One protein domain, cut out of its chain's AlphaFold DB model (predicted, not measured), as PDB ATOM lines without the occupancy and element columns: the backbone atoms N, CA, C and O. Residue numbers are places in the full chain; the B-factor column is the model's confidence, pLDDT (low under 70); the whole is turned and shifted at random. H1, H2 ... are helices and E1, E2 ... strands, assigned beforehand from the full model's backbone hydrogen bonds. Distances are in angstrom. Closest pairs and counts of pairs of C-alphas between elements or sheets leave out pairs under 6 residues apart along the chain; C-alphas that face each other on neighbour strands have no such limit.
ATOM      1  N   VAL A   4      40.976 -11.423 -11.910       93.38
ATOM      2  CA  VAL A   4      40.025 -10.949 -12.937       93.38
ATOM      3  C   VAL A   4      40.531 -11.278 -14.342       93.38
ATOM      4  O   VAL A   4      39.772 -11.729 -15.193       93.38
ATOM      5  N   ARG A   5      41.842 -11.115 -14.563       89.38
ATOM      6  CA  ARG A   5      42.499 -11.475 -15.822       89.38
ATOM      7  C   ARG A   5      42.425 -12.985 -16.075       89.38
ATOM      8  O   ARG A   5      42.172 -13.405 -17.197       89.38
ATOM      9  N   ASP A   6      42.653 -13.788 -15.042       92.06
ATOM     10  CA  ASP A   6      42.676 -15.251 -15.139       92.06
ATOM     11  C   ASP A   6      41.297 -15.816 -15.493       92.06
ATOM     12  O   ASP A   6      41.187 -16.622 -16.418       92.06
ATOM     13  N   VAL A   7      40.250 -15.315 -14.833       92.31
ATOM     14  CA  VAL A   7      38.857 -15.679 -15.128       92.31
ATOM     15  C   VAL A   7      38.436 -15.188 -16.517       92.31
ATOM     16  O   VAL A   7      37.827 -15.942 -17.266       92.31
ATOM     17  N   GLY A   8      38.763 -13.941 -16.876       86.12
ATOM     18  CA  GLY A   8      38.281 -13.314 -18.110       86.12
ATOM     19  C   GLY A   8      38.965 -13.771 -19.399       86.12
ATOM     20  O   GLY A   8      38.307 -13.848 -20.429       86.12
ATOM     21  N   PHE A   9      40.270 -14.049 -19.361       79.69
ATOM     22  CA  PHE A   9      41.068 -14.240 -20.585       79.69
ATOM     23  C   PHE A   9      41.632 -15.636 -20.752       79.69
ATOM     24  O   PHE A   9      41.846 -16.090 -21.873       79.69
ATOM     25  N   TYR A  10      41.902 -16.303 -19.636       82.38
ATOM     26  CA  TYR A  10      42.487 -17.637 -19.651       82.38
ATOM     27  C   TYR A  10      41.451 -18.720 -19.335       82.38
ATOM     28  O   TYR A  10      41.811 -19.894 -19.290       82.38
ATOM     29  N   GLY A  11      40.189 -18.343 -19.082       86.06
ATOM     30  CA  GLY A  11      39.128 -19.279 -18.697       86.06
ATOM     31  C   GLY A  11      39.440 -20.034 -17.401       86.06
ATOM     32  O   GLY A  11      38.918 -21.118 -17.161       86.06
ATOM     33  N   ILE A  12      40.336 -19.495 -16.570       92.12
ATOM     34  CA  ILE A  12      40.758 -20.118 -15.320       92.12
ATOM     35  C   ILE A  12      39.729 -19.730 -14.268       92.12
ATOM     36  O   ILE A  12      39.884 -18.758 -13.532       92.12
ATOM     37  N   ASP A  13      38.650 -20.498 -14.219       93.75
ATOM     38  CA  ASP A  13      37.465 -20.177 -13.433       93.75
ATOM     39  C   ASP A  13      37.249 -21.096 -12.228       93.75
ATOM     40  O   ASP A  13      36.295 -20.910 -11.480       93.75
ATOM     41  N   ARG A  14      38.136 -22.070 -11.988       95.50
ATOM     42  CA  ARG A  14      38.061 -22.986 -10.837       95.50
ATOM     43  C   ARG A  14      39.113 -22.671  -9.793       95.50
ATOM     44  O   ARG A  14      40.246 -22.325 -10.112       95.50
ATOM     45  N   PHE A  15      38.783 -22.924  -8.526       96.06
ATOM     46  CA  PHE A  15      39.614 -22.517  -7.385       96.06
ATOM     47  C   PHE A  15      41.026 -23.099  -7.464       96.06
ATOM     48  O   PHE A  15      42.009 -22.381  -7.337       96.06
ATOM     49  N   ASN A  16      41.129 -24.402  -7.729       94.75
ATOM     50  CA  ASN A  16      42.421 -25.078  -7.826       94.75
ATOM     51  C   ASN A  16      43.225 -24.636  -9.055       94.75
ATOM     52  O   ASN A  16      44.449 -24.695  -9.020       94.75
ATOM     53  N   MET A  17      42.565 -24.207 -10.133       95.31
ATOM     54  CA  MET A  17      43.260 -23.689 -11.312       95.31
ATOM     55  C   MET A  17      43.755 -22.262 -11.058       95.31
ATOM     56  O   MET A  17      44.913 -21.978 -11.340       95.31
ATOM     57  N   LEU A  18      42.940 -21.424 -10.411       95.69
ATOM     58  CA  LEU A  18      43.330 -20.092  -9.936       95.69
ATOM     59  C   LEU A  18      44.486 -20.149  -8.929       95.69
ATOM     60  O   LEU A  18      45.401 -19.336  -8.964       95.69
ATOM     61  N   LEU A  19      44.480 -21.134  -8.028       95.50
ATOM     62  CA  LEU A  19      45.576 -21.326  -7.080       95.50
ATOM     63  C   LEU A  19      46.882 -21.697  -7.798       95.50
ATOM     64  O   LEU A  19      47.950 -21.240  -7.402       95.50
ATOM     65  N   LYS A  20      46.797 -22.497  -8.869       94.06
ATOM     66  CA  LYS A  20      47.950 -22.862  -9.706       94.06
ATOM     67  C   LYS A  20      48.437 -21.704 -10.583       94.06
ATOM     68  O   LYS A  20      49.638 -21.605 -10.805       94.06
ATOM     69  N   SER A  21      47.543 -20.839 -11.068       93.31
ATOM     70  CA  SER A  21      47.915 -19.684 -11.901       93.31
ATOM     71  C   SER A  21      48.550 -18.539 -11.106       93.31
ATOM     72  O   SER A  21      49.213 -17.676 -11.680       93.31
ATOM     73  N   LEU A  22      48.387 -18.538  -9.779       92.00
ATOM     74  CA  LEU A  22      48.897 -17.518  -8.864       92.00
ATOM     75  C   LEU A  22      49.962 -18.113  -7.919       92.00
ATOM     76  O   LEU A  22      49.690 -18.312  -6.732       92.00
ATOM     77  N   PRO A  23      51.183 -18.400  -8.407       89.94
ATOM     78  CA  PRO A  23      52.216 -19.029  -7.591       89.94
ATOM     79  C   PRO A  23      52.532 -18.194  -6.343       89.94
ATOM     80  O   PRO A  23      52.707 -16.978  -6.412       89.94
ATOM     81  N   GLY A  24      52.590 -18.861  -5.187       91.88
ATOM     82  CA  GLY A  24      52.903 -18.241  -3.897       91.88
ATOM     83  C   GLY A  24      51.713 -17.629  -3.148       91.88
ATOM     84  O   GLY A  24      51.891 -17.216  -2.003       91.88
ATOM     85  N   ILE A  25      50.498 -17.594  -3.718       94.69
ATOM     86  CA  ILE A  25      49.323 -17.127  -2.968       94.69
ATOM     87  C   ILE A  25      48.851 -18.201  -1.967       94.69
ATOM     88  O   ILE A  25      48.588 -19.341  -2.357       94.69
ATOM     89  N   PRO A  26      48.674 -17.880  -0.671       96.88
ATOM     90  CA  PRO A  26      48.057 -18.821   0.255       96.88
ATOM     91  C   PRO A  26      46.586 -19.063  -0.105       96.88
ATOM     92  O   PRO A  26      45.844 -18.116  -0.376       96.88
ATOM     93  N   SER A  27      46.119 -20.311  -0.006       97.31
ATOM     94  CA  SER A  27      44.725 -20.691  -0.310       97.31
ATOM     95  C   SER A  27      43.686 -19.818   0.424       97.31
ATOM     96  O   SER A  27      42.734 -19.322  -0.181       97.31
ATOM     97  N   LYS A  28      43.915 -19.517   1.712       97.56
ATOM     98  CA  LYS A  28      43.043 -18.636   2.515       97.56
ATOM     99  C   LYS A  28      42.969 -17.208   1.964       97.56
ATOM    100  O   LYS A  28      41.904 -16.585   2.000       97.56
ATOM    101  N   VAL A  29      44.083 -16.689   1.449       97.75
ATOM    102  CA  VAL A  29      44.135 -15.366   0.815       97.75
ATOM    103  C   VAL A  29      43.361 -15.388  -0.499       97.75
ATOM    104  O   VAL A  29      42.520 -14.514  -0.688       97.75
ATOM    105  N   LEU A  30      43.552 -16.398  -1.358       97.44
ATOM    106  CA  LEU A  30      42.771 -16.540  -2.595       97.44
ATOM    107  C   LEU A  30      41.263 -16.587  -2.306       97.44
ATOM    108  O   LEU A  30      40.500 -15.829  -2.898       97.44
ATOM    109  N   ALA A  31      40.839 -17.403  -1.336       97.81
ATOM    110  CA  ALA A  31      39.436 -17.494  -0.936       97.81
ATOM    111  C   ALA A  31      38.877 -16.148  -0.436       97.81
ATOM    112  O   ALA A  31      37.742 -15.791  -0.745       97.81
ATOM    113  N   THR A  32      39.680 -15.379   0.305       98.19
ATOM    114  CA  THR A  32      39.299 -14.037   0.776       98.19
ATOM    115  C   THR A  32      39.179 -13.053  -0.390       98.19
ATOM    116  O   THR A  32      38.226 -12.280  -0.441       98.19
ATOM    117  N   ARG A  33      40.102 -13.100  -1.359       97.62
ATOM    118  CA  ARG A  33      40.064 -12.232  -2.545       97.62
ATOM    119  C   ARG A  33      38.877 -12.538  -3.453       97.62
ATOM    120  O   ARG A  33      38.243 -11.600  -3.916       97.62
ATOM    121  N   LEU A  34      38.543 -13.811  -3.656       98.06
ATOM    122  CA  LEU A  34      37.365 -14.211  -4.433       98.06
ATOM    123  C   LEU A  34      36.074 -13.705  -3.786       98.06
ATOM    124  O   LEU A  34      35.298 -13.031  -4.452       98.06
ATOM    125  N   LYS A  35      35.904 -13.901  -2.471       98.06
ATOM    126  CA  LYS A  35      34.757 -13.350  -1.728       98.06
ATOM    127  C   LYS A  35      34.659 -11.829  -1.837       98.06
ATOM    128  O   LYS A  35      33.560 -11.297  -1.942       98.06
ATOM    129  N   GLN A  36      35.793 -11.130  -1.797       98.31
ATOM    130  CA  GLN A  36      35.816  -9.677  -1.937       98.31
ATOM    131  C   GLN A  36      35.401  -9.244  -3.350       98.31
ATOM    132  O   GLN A  36      34.559  -8.371  -3.492       98.31
ATOM    133  N   LEU A  37      35.929  -9.894  -4.389       98.12
ATOM    134  CA  LEU A  37      35.569  -9.607  -5.780       98.12
ATOM    135  C   LEU A  37      34.107  -9.956  -6.102       98.12
ATOM    136  O   LEU A  37      33.489  -9.262  -6.904       98.12
ATOM    137  N   GLU A  38      33.550 -10.997  -5.478       98.00
ATOM    138  CA  GLU A  38      32.112 -11.295  -5.520       98.00
ATOM    139  C   GLU A  38      31.306 -10.162  -4.871       98.00
ATOM    140  O   GLU A  38      30.401  -9.606  -5.488       98.00
ATOM    141  N   LYS A  39      31.675  -9.770  -3.643       98.31
ATOM    142  CA  LYS A  39      31.005  -8.700  -2.889       98.31
ATOM    143  C   LYS A  39      31.040  -7.358  -3.621       98.31
ATOM    144  O   LYS A  39      30.050  -6.636  -3.617       98.31
ATOM    145  N   ASP A  40      32.166  -7.036  -4.247       98.31
ATOM    146  CA  ASP A  40      32.364  -5.776  -4.967       98.31
ATOM    147  C   ASP A  40      31.762  -5.800  -6.382       98.31
ATOM    148  O   ASP A  40      31.857  -4.809  -7.114       98.31
ATOM    149  N   GLY A  41      31.146  -6.920  -6.776       97.81
ATOM    150  CA  GLY A  41      30.440  -7.066  -8.041       97.81
ATOM    151  C   GLY A  41      31.362  -7.161  -9.251       97.81
ATOM    152  O   GLY A  41      30.985  -6.694 -10.312       97.81
ATOM    153  N   PHE A  42      32.567  -7.717  -9.113       97.38
ATOM    154  CA  PHE A  42      33.429  -8.051 -10.254       97.38
ATOM    155  C   PHE A  42      33.207  -9.490 -10.721       97.38
ATOM    156  O   PHE A  42      33.237  -9.748 -11.923       97.38
ATOM    157  N   LEU A  43      32.957 -10.412  -9.787       97.94
ATOM    158  CA  LEU A  43      32.775 -11.836 -10.068       97.94
ATOM    159  C   LEU A  43      31.379 -12.328  -9.686       97.94
ATOM    160  O   LEU A  43      30.801 -11.889  -8.697       97.94
ATOM    161  N   ILE A  44      30.896 -13.317 -10.431       97.25
ATOM    162  CA  ILE A  44      29.717 -14.120 -10.107       97.25
ATOM    163  C   ILE A  44      30.192 -15.533  -9.785       97.25
ATOM    164  O   ILE A  44      30.924 -16.140 -10.570       97.25
ATOM    165  N   ARG A  45      29.767 -16.061  -8.633       97.06
ATOM    166  CA  ARG A  45      30.018 -17.447  -8.229       97.06
ATOM    167  C   ARG A  45      28.899 -18.353  -8.733       97.06
ATOM    168  O   ARG A  45      27.772 -18.281  -8.247       97.06
ATOM    169  N   ASN A  46      29.240 -19.267  -9.629       94.88
ATOM    170  CA  ASN A  46      28.321 -20.230 -10.220       94.88
ATOM    171  C   ASN A  46      28.441 -21.594  -9.527       94.88
ATOM    172  O   ASN A  46      29.532 -22.014  -9.125       94.88
ATOM    173  N   VAL A  47      27.308 -22.284  -9.354       93.00
ATOM    174  CA  VAL A  47      27.248 -23.625  -8.752       93.00
ATOM    175  C   VAL A  47      26.403 -24.539  -9.626       93.00
ATOM    176  O   VAL A  47      25.175 -24.479  -9.589       93.00
ATOM    177  N   GLU A  48      27.056 -25.432 -10.359       88.56
ATOM    178  CA  GLU A  48      26.377 -26.424 -11.187       88.56
ATOM    179  C   GLU A  48      25.926 -27.615 -10.328       88.56
ATOM    180  O   GLU A  48      26.687 -28.168  -9.525       88.56
ATOM    181  N   ARG A  49      24.652 -28.003 -10.476       78.69
ATOM    182  CA  ARG A  49      24.001 -29.076  -9.702       78.69
ATOM    183  C   ARG A  49      23.636 -30.288 -10.562       78.69
ATOM    184  O   ARG A  49      22.637 -30.935 -10.276       78.69
ATOM    185  N   ALA A  50      24.402 -30.569 -11.615       66.06
ATOM    186  CA  ALA A  50      24.032 -31.614 -12.566       66.06
ATOM    187  C   ALA A  50      24.029 -33.014 -11.919       66.06
ATOM    188  O   ALA A  50      23.026 -33.706 -12.012       66.06
ATOM    189  N   VAL A  51      25.084 -33.396 -11.189       68.31
ATOM    190  CA  VAL A  51      25.213 -34.632 -10.381       68.31
ATOM    191  C   VAL A  51      26.373 -34.391  -9.393       68.31
ATOM    192  O   VAL A  51      27.278 -33.632  -9.744       68.31
ATOM    193  N   PRO A  52      26.410 -34.951  -8.163       68.94
ATOM    194  CA  PRO A  52      27.616 -34.887  -7.338       68.94
ATOM    195  C   PRO A  52      28.857 -35.343  -8.131       68.94
ATOM    196  O   PRO A  52      28.802 -36.399  -8.760       68.94
ATOM    197  N   PRO A  53      29.974 -34.592  -8.094       76.19
ATOM    198  CA  PRO A  53      30.256 -33.450  -7.221       76.19
ATOM    199  C   PRO A  53      29.722 -32.103  -7.740       76.19
ATOM    200  O   PRO A  53      29.761 -31.804  -8.929       76.19
ATOM    201  N   ARG A  54      29.300 -31.235  -6.808       81.50
ATOM    202  CA  ARG A  54      28.965 -29.834  -7.116       81.50
ATOM    203  C   ARG A  54      30.198 -29.133  -7.677       81.50
ATOM    204  O   ARG A  54      31.222 -29.060  -6.995       81.50
ATOM    205  N   VAL A  55      30.079 -28.569  -8.871       88.69
ATOM    206  CA  VAL A  55      31.150 -27.784  -9.485       88.69
ATOM    207  C   VAL A  55      30.924 -26.313  -9.161       88.69
ATOM    208  O   VAL A  55      29.845 -25.773  -9.388       88.69
ATOM    209  N   VAL A  56      31.947 -25.681  -8.584       93.25
ATOM    210  CA  VAL A  56      31.974 -24.241  -8.313       93.25
ATOM    211  C   VAL A  56      32.972 -23.602  -9.259       93.25
ATOM    212  O   VAL A  56      34.126 -24.039  -9.315       93.25
ATOM    213  N   HIS A  57      32.533 -22.561  -9.950       95.25
ATOM    214  CA  HIS A  57      33.380 -21.772 -10.830       95.25
ATOM    215  C   HIS A  57      32.971 -20.294 -10.804       95.25
ATOM    216  O   HIS A  57      31.899 -19.949 -10.297       95.25
ATOM    217  N   TRP A  58      33.841 -19.415 -11.295       97.06
ATOM    218  CA  TRP A  58      33.627 -17.968 -11.308       97.06
ATOM    219  C   TRP A  58      33.498 -17.428 -12.727       97.06
ATOM    220  O   TRP A  58      34.207 -17.837 -13.631       97.06
ATOM    221  N   SER A  59      32.632 -16.445 -12.913       95.44
ATOM    222  CA  SER A  59      32.533 -15.692 -14.167       95.44
ATOM    223  C   SER A  59      32.654 -14.202 -13.888       95.44
ATOM    224  O   SER A  59      32.413 -13.765 -12.760       95.44
ATOM    225  N   LEU A  60      33.059 -13.419 -14.887       95.25
ATOM    226  CA  LEU A  60      33.042 -11.964 -14.769       95.25
ATOM    227  C   LEU A  60      31.597 -11.452 -14.845       95.25
ATOM    228  O   LEU A  60      30.800 -11.926 -15.649       95.25
ATOM    229  N   THR A  61      31.281 -10.458 -14.022       96.12
ATOM    230  CA  THR A  61      30.146  -9.551 -14.273       96.12
ATOM    231  C   THR A  61      30.487  -8.592 -15.420       96.12
ATOM    232  O   THR A  61      31.647  -8.502 -15.817       96.12
ATOM    233  N   GLU A  62      29.529  -7.785 -15.873       94.19
ATOM    234  CA  GLU A  62      29.782  -6.658 -16.787       94.19
ATOM    235  C   GLU A  62      30.865  -5.701 -16.250       94.19
ATOM    236  O   GLU A  62      31.879  -5.469 -16.904       94.19
ATOM    237  N   LYS A  63      30.752  -5.273 -14.985       95.00
ATOM    238  CA  LYS A  63      31.791  -4.478 -14.301       95.00
ATOM    239  C   LYS A  63      33.150  -5.190 -14.275       95.00
ATOM    240  O   LYS A  63      34.200  -4.555 -14.378       95.00
ATOM    241  N   GLY A  64      33.145  -6.510 -14.099       94.62
ATOM    242  CA  GLY A  64      34.332  -7.359 -14.152       94.62
ATOM    243  C   GLY A  64      35.000  -7.346 -15.521       94.62
ATOM    244  O   GLY A  64      36.222  -7.215 -15.591       94.62
ATOM    245  N   VAL A  65      34.202  -7.447 -16.586       92.12
ATOM    246  CA  VAL A  65      34.643  -7.359 -17.984       92.12
ATOM    247  C   VAL A  65      35.296  -6.001 -18.236       92.12
ATOM    248  O   VAL A  65      36.448  -5.961 -18.664       92.12
ATOM    249  N   ASP A  66      34.647  -4.896 -17.869       92.19
ATOM    250  CA  ASP A  66      35.209  -3.553 -18.072       92.19
ATOM    251  C   ASP A  66      36.514  -3.331 -17.302       92.19
ATOM    252  O   ASP A  66      37.499  -2.816 -17.840       92.19
ATOM    253  N   ALA A  67      36.581  -3.789 -16.050       92.31
ATOM    254  CA  ALA A  67      37.805  -3.714 -15.261       92.31
ATOM    255  C   ALA A  67      38.946  -4.542 -15.873       92.31
ATOM    256  O   ALA A  67      40.105  -4.115 -15.869       92.31
ATOM    257  N   ALA A  68      38.627  -5.718 -16.419       89.31
ATOM    258  CA  ALA A  68      39.581  -6.560 -17.127       89.31
ATOM    259  C   ALA A  68      40.156  -5.834 -18.357       89.31
ATOM    260  O   ALA A  68      41.377  -5.840 -18.541       89.31
ATOM    261  N   ARG A  69      39.308  -5.139 -19.132       87.44
ATOM    262  CA  ARG A  69      39.715  -4.327 -20.294       87.44
ATOM    263  C   ARG A  69      40.693  -3.216 -19.898       87.44
ATOM    264  O   ARG A  69      41.761  -3.088 -20.496       87.44
ATOM    265  N   VAL A  70      40.393  -2.460 -18.839       90.31
ATOM    266  CA  VAL A  70      41.298  -1.408 -18.333       90.31
ATOM    267  C   VAL A  70      42.645  -1.996 -17.899       90.31
ATOM    268  O   VAL A  70      43.705  -1.483 -18.269       90.31
ATOM    269  N   GLY A  71      42.624  -3.105 -17.154       88.12
ATOM    270  CA  GLY A  71      43.842  -3.793 -16.722       88.12
ATOM    271  C   GLY A  71      44.717  -4.250 -17.893       88.12
ATOM    272  O   GLY A  71      45.945  -4.187 -17.813       88.12
ATOM    273  N   MET A  72      44.106  -4.656 -19.005       84.12
ATOM    274  CA  MET A  72      44.825  -5.018 -20.224       84.12
ATOM    275  C   MET A  72      45.438  -3.828 -20.944       84.12
ATOM    276  O   MET A  72      46.576  -3.929 -21.391       84.12
ATOM    277  N   MET A  73      44.740  -2.697 -21.033       86.38
ATOM    278  CA  MET A  73      45.314  -1.485 -21.624       86.38
ATOM    279  C   MET A  73      46.565  -1.042 -20.854       86.38
ATOM    280  O   MET A  73      47.587  -0.695 -21.451       86.38
ATOM    281  N   MET A  74      46.532  -1.163 -19.524       89.44
ATOM    282  CA  MET A  74      47.696  -0.924 -18.668       89.44
ATOM    283  C   MET A  74      48.822  -1.939 -18.897       89.44
ATOM    284  O   MET A  74      49.999  -1.569 -18.921       89.44
ATOM    285  N   ALA A  75      48.489  -3.216 -19.087       85.50
ATOM    286  CA  ALA A  75      49.473  -4.238 -19.418       85.50
ATOM    287  C   ALA A  75      50.111  -3.985 -20.793       85.50
ATOM    288  O   ALA A  75      51.332  -4.036 -20.901       85.50
ATOM    289  N   ALA A  76      49.329  -3.617 -21.811       84.88
ATOM    290  CA  ALA A  76      49.814  -3.255 -23.142       84.88
ATOM    291  C   ALA A  76      50.777  -2.062 -23.095       84.88
ATOM    292  O   ALA A  76      51.878  -2.113 -23.649       84.88
ATOM    293  N   PHE A  77      50.390  -1.007 -22.370       89.69
ATOM    294  CA  PHE A  77      51.247   0.144 -22.100       89.69
ATOM    295  C   PHE A  77      52.566  -0.291 -21.448       89.69
ATOM    296  O   PHE A  77      53.645   0.093 -21.901       89.69
ATOM    297  N   SER A  78      52.486  -1.141 -20.422       89.50
ATOM    298  CA  SER A  78      53.656  -1.627 -19.689       89.50
ATOM    299  C   SER A  78      54.562  -2.495 -20.558       89.50
ATOM    300  O   SER A  78      55.776  -2.355 -20.494       89.50
ATOM    301  N   CYS A  79      54.002  -3.330 -21.430       87.25
ATOM    302  CA  CYS A  79      54.776  -4.153 -22.359       87.25
ATOM    303  C   CYS A  79      55.507  -3.315 -23.414       87.25
ATOM    304  O   CYS A  79      56.574  -3.712 -23.872       87.25
ATOM    305  N   LYS A  80      54.955  -2.159 -23.800       86.50
ATOM    306  CA  LYS A  80      55.596  -1.238 -24.746       86.50
ATOM    307  C   LYS A  80      56.703  -0.406 -24.095       86.50
ATOM    308  O   LYS A  80      57.766  -0.257 -24.687       86.50
ATOM    309  N   TRP A  81      56.443   0.152 -22.913       91.06
ATOM    310  CA  TRP A  81      57.306   1.173 -22.302       91.06
ATOM    311  C   TRP A  81      58.153   0.681 -21.124       91.06
ATOM    312  O   TRP A  81      59.094   1.364 -20.743       91.06
ATOM    313  N   ASN A  82      57.835  -0.479 -20.548       91.19
ATOM    314  CA  ASN A  82      58.513  -1.060 -19.380       91.19
ATOM    315  C   ASN A  82      58.898  -2.532 -19.625       91.19
ATOM    316  O   ASN A  82      58.866  -3.358 -18.710       91.19
ATOM    317  N   ALA A  83      59.209  -2.891 -20.874       88.94
ATOM    318  CA  ALA A  83      59.527  -4.266 -21.261       88.94
ATOM    319  C   ALA A  83      60.702  -4.858 -20.466       88.94
ATOM    320  O   ALA A  83      60.703  -6.045 -20.158       88.94
ATOM    321  N   ASP A  84      61.660  -4.013 -20.085       89.56
ATOM    322  CA  ASP A  84      62.827  -4.328 -19.260       89.56
ATOM    323  C   ASP A  84      62.483  -4.813 -17.845       89.56
ATOM    324  O   ASP A  84      63.294  -5.496 -17.221       89.56
ATOM    325  N   LYS A  85      61.290  -4.465 -17.349       87.62
ATOM    326  CA  LYS A  85      60.779  -4.863 -16.028       87.62
ATOM    327  C   LYS A  85      59.746  -5.980 -16.103       87.62
ATOM    328  O   LYS A  85      59.534  -6.676 -15.116       87.62
ATOM    329  N   VAL A  86      59.047  -6.091 -17.232       84.75
ATOM    330  CA  VAL A  86      57.929  -7.029 -17.413       84.75
ATOM    331  C   VAL A  86      58.402  -8.382 -17.945       84.75
ATOM    332  O   VAL A  86      57.828  -9.401 -17.568       84.75
ATOM    333  N   PHE A  87      59.426  -8.401 -18.803       85.06
ATOM    334  CA  PHE A  87      59.896  -9.611 -19.478       85.06
ATOM    335  C   PHE A  87      61.359  -9.909 -19.150       85.06
ATOM    336  O   PHE A  87      62.203  -9.014 -19.194       85.06
ATOM    337  N   ASP A  88      61.680 -11.186 -18.924       85.75
ATOM    338  CA  ASP A  88      63.056 -11.640 -18.665       85.75
ATOM    339  C   ASP A  88      64.005 -11.314 -19.833       85.75
ATOM    340  O   ASP A  88      65.178 -10.997 -19.631       85.75
ATOM    341  N   ASP A  89      63.486 -11.339 -21.065       89.06
ATOM    342  CA  ASP A  89      64.236 -11.027 -22.285       89.06
ATOM    343  C   ASP A  89      64.317  -9.523 -22.601       89.06
ATOM    344  O   ASP A  89      64.981  -9.131 -23.565       89.06
ATOM    345  N   LYS A  90      63.653  -8.682 -21.795       88.00
ATOM    346  CA  LYS A  90      63.616  -7.215 -21.891       88.00
ATOM    347  C   LYS A  90      63.093  -6.661 -23.218       88.00
ATOM    348  O   LYS A  90      63.317  -5.490 -23.528       88.00
ATOM    349  N   ARG A  91      62.412  -7.471 -24.031       85.88
ATOM    350  CA  ARG A  91      61.954  -7.065 -25.367       85.88
ATOM    351  C   ARG A  91      60.472  -6.694 -25.355       85.88
ATOM    352  O   ARG A  91      59.662  -7.481 -24.863       85.88
ATOM    353  N   PRO A  92      60.080  -5.554 -25.955       86.12
ATOM    354  CA  PRO A  92      58.673  -5.202 -26.099       86.12
ATOM    355  C   PRO A  92      57.884  -6.272 -26.859       86.12
ATOM    356  O   PRO A  92      58.421  -6.943 -27.743       86.12
ATOM    357  N   ARG A  93      56.600  -6.407 -26.528       81.62
ATOM    358  CA  ARG A  93      55.653  -7.311 -27.195       81.62
ATOM    359  C   ARG A  93      54.422  -6.545 -27.656       81.62
ATOM    360  O   ARG A  93      53.978  -5.612 -26.982       81.62
ATOM    361  N   LYS A  94      53.871  -6.932 -28.803       78.94
ATOM    362  CA  LYS A  94      52.593  -6.431 -29.316       78.94
ATOM    363  C   LYS A  94      51.429  -7.139 -28.630       78.94
ATOM    364  O   LYS A  94      51.555  -8.257 -28.145       78.94
ATOM    365  N   MET A  95      50.261  -6.500 -28.651       69.25
ATOM    366  CA  MET A  95      49.050  -6.984 -27.974       69.25
ATOM    367  C   MET A  95      48.681  -8.429 -28.346       69.25
ATOM    368  O   MET A  95      48.423  -9.252 -27.473       69.25
ATOM    369  N   HIS A  96      48.736  -8.752 -29.640       74.75
ATOM    370  CA  HIS A  96      48.412 -10.080 -30.169       74.75
ATOM    371  C   HIS A  96      49.458 -11.157 -29.827       74.75
ATOM    372  O   HIS A  96      49.208 -12.337 -30.032       74.75
ATOM    373  N   GLU A  97      50.643 -10.768 -29.350       76.75
ATOM    374  CA  GLU A  97      51.669 -11.697 -28.854       76.75
ATOM    375  C   GLU A  97      51.478 -11.999 -27.361       76.75
ATOM    376  O   GLU A  97      52.058 -12.949 -26.842       76.75
ATOM    377  N   ILE A  98      50.684 -11.178 -26.664       74.50
ATOM    378  CA  ILE A  98      50.459 -11.259 -25.216       74.50
ATOM    379  C   ILE A  98      49.132 -11.964 -24.910       74.50
ATOM    380  O   ILE A  98      49.036 -12.701 -23.926       74.50
ATOM    381  N   TYR A  99      48.110 -11.747 -25.743       72.69
ATOM    382  CA  TYR A  99      46.753 -12.238 -25.512       72.69
ATOM    383  C   TYR A  99      46.290 -13.208 -26.597       72.69
ATOM    384  O   TYR A  99      46.583 -13.035 -27.778       72.69
ATOM    385  N   ASN A 100      45.538 -14.228 -26.174       72.06
ATOM    386  CA  ASN A 100      44.859 -15.151 -27.079       72.06
ATOM    387  C   ASN A 100      43.699 -14.448 -27.811       72.06
ATOM    388  O   ASN A 100      43.279 -13.343 -27.462       72.06
ATOM    389  N   ARG A 101      43.167 -15.113 -28.842       73.62
ATOM    390  CA  ARG A 101      42.062 -14.594 -29.657       73.62
ATOM    391  C   ARG A 101      40.826 -14.242 -28.821       73.62
ATOM    392  O   ARG A 101      40.259 -13.176 -29.011       73.62
ATOM    393  N   GLU A 102      40.456 -15.102 -27.878       71.44
ATOM    394  CA  GLU A 102      39.296 -14.909 -26.996       71.44
ATOM    395  C   GLU A 102      39.426 -13.634 -26.158       71.44
ATOM    396  O   GLU A 102      38.477 -12.858 -26.043       71.44
ATOM    397  N   GLY A 103      40.620 -13.356 -25.626       70.81
ATOM    398  CA  GLY A 103      40.846 -12.128 -24.880       70.81
ATOM    399  C   GLY A 103      40.821 -10.873 -25.740       70.81
ATOM    400  O   GLY A 103      40.366  -9.831 -25.269       70.81
ATOM    401  N   MET A 104      41.228 -10.973 -27.006       75.06
ATOM    402  CA  MET A 104      41.068  -9.883 -27.970       75.06
ATOM    403  C   MET A 104      39.594  -9.655 -28.337       75.06
ATOM    404  O   MET A 104      39.173  -8.510 -28.463       75.06
ATOM    405  N   GLU A 105      38.786 -10.709 -28.452       78.06
ATOM    406  CA  GLU A 105      37.341 -10.584 -28.694       78.06
ATOM    407  C   GLU A 105      36.624  -9.931 -27.500       78.06
ATOM    408  O   GLU A 105      35.796  -9.045 -27.692       78.06
ATOM    409  N   LEU A 106      36.994 -10.277 -26.262       72.81
ATOM    410  CA  LEU A 106      36.432  -9.652 -25.057       72.81
ATOM    411  C   LEU A 106      36.780  -8.154 -24.937       72.81
ATOM    412  O   LEU A 106      35.977  -7.370 -24.423       72.81
ATOM    413  N   LEU A 107      37.954  -7.747 -25.433       69.25
ATOM    414  CA  LEU A 107      38.371  -6.343 -25.517       69.25
ATOM    415  C   LEU A 107      37.554  -5.525 -26.520       69.25
ATOM    416  O   LEU A 107      37.308  -4.350 -26.271       69.25
ATOM    417  N   MET A 108      37.183  -6.137 -27.643       70.25
ATOM    418  CA  MET A 108      36.578  -5.452 -28.791       70.25
ATOM    419  C   MET A 108      35.056  -5.574 -28.838       70.25
ATOM    420  O   MET A 108      34.411  -4.855 -29.589       70.25
ATOM    421  N   LYS A 109      34.463  -6.479 -28.054       65.12
ATOM    422  CA  LYS A 109      33.016  -6.514 -27.845       65.12
ATOM    423  C   LYS A 109      32.620  -5.133 -27.309       65.12
ATOM    424  O   LYS A 109      33.164  -4.729 -26.291       65.12
TER     425      LYS A 109
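What this domain is: This is residues 4 to 109 of the 111 residues of a protein of Candidatus Bathyarchaeota archaeon (UniProt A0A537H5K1). The short helix H1 sits in the middle, crossed by the long helix H4, with the two-stranded hairpin E1 E2 near one end of H4 and helices H2 and H3 near that hairpin. From the other end of H4 the chain folds back through the short helices H5 and H6 to H7, which packs on H1; the hairpin's tip, residues 49 to 54, sticks out. The printed part has 106 residues, in the order H1 H2 H3 E1 E2 H4 H5 H6 H7, mostly helix, with one antiparallel sheet, E1 - E2. It is only just compact, close to loose, with a radius of gyration of the C-alphas of 15.5 A and spans of 47 by 33 by 25 A.

Where its parts are: H1, residues 4 to 9, begins at C-alpha 4 (40.025, -10.949, -12.937). H2 is residues 15 to 21 and H3 residues 27 to 39, 18.4 A long. E1, residues 43 to 48, measures 16.0 A and E2, residues 55 to 60, 16.8 A. H4, residues 62 to 81, measures 29.1 A. H5 is residues 83 to 86, H6 residues 95 to 98, and H7, residues 101 to 108, ends at C-alpha 108 (36.578, -5.452, -28.791).

How they stand to each other: H1 touches H4, about perpendicular at 84 degrees, closest at the C-alphas of Arg 5 and Ala 68, 5.9 A. H1 touches H7, closest at C-alphas 9 and 103, 4.8 A. The closest C-alphas of H3 and E1, 37 and 43, are 5.6 A apart. In the hairpin E1 and E2, N 44 and O 59 are 2.8 A apart, within hydrogen-bond range. Every O i to N i+4 pair is within that range in H1, H2, H3, H4 and H7; H5 and H6 are too short for one.

The domain as a whole: The C-alphas of Val 51 and Trp 81, the two farthest apart, are 49.5 A apart. The printed part has no cut, and no link is long. pLDDT is under 70 at residues 50 to 52, 95, 107 and 109.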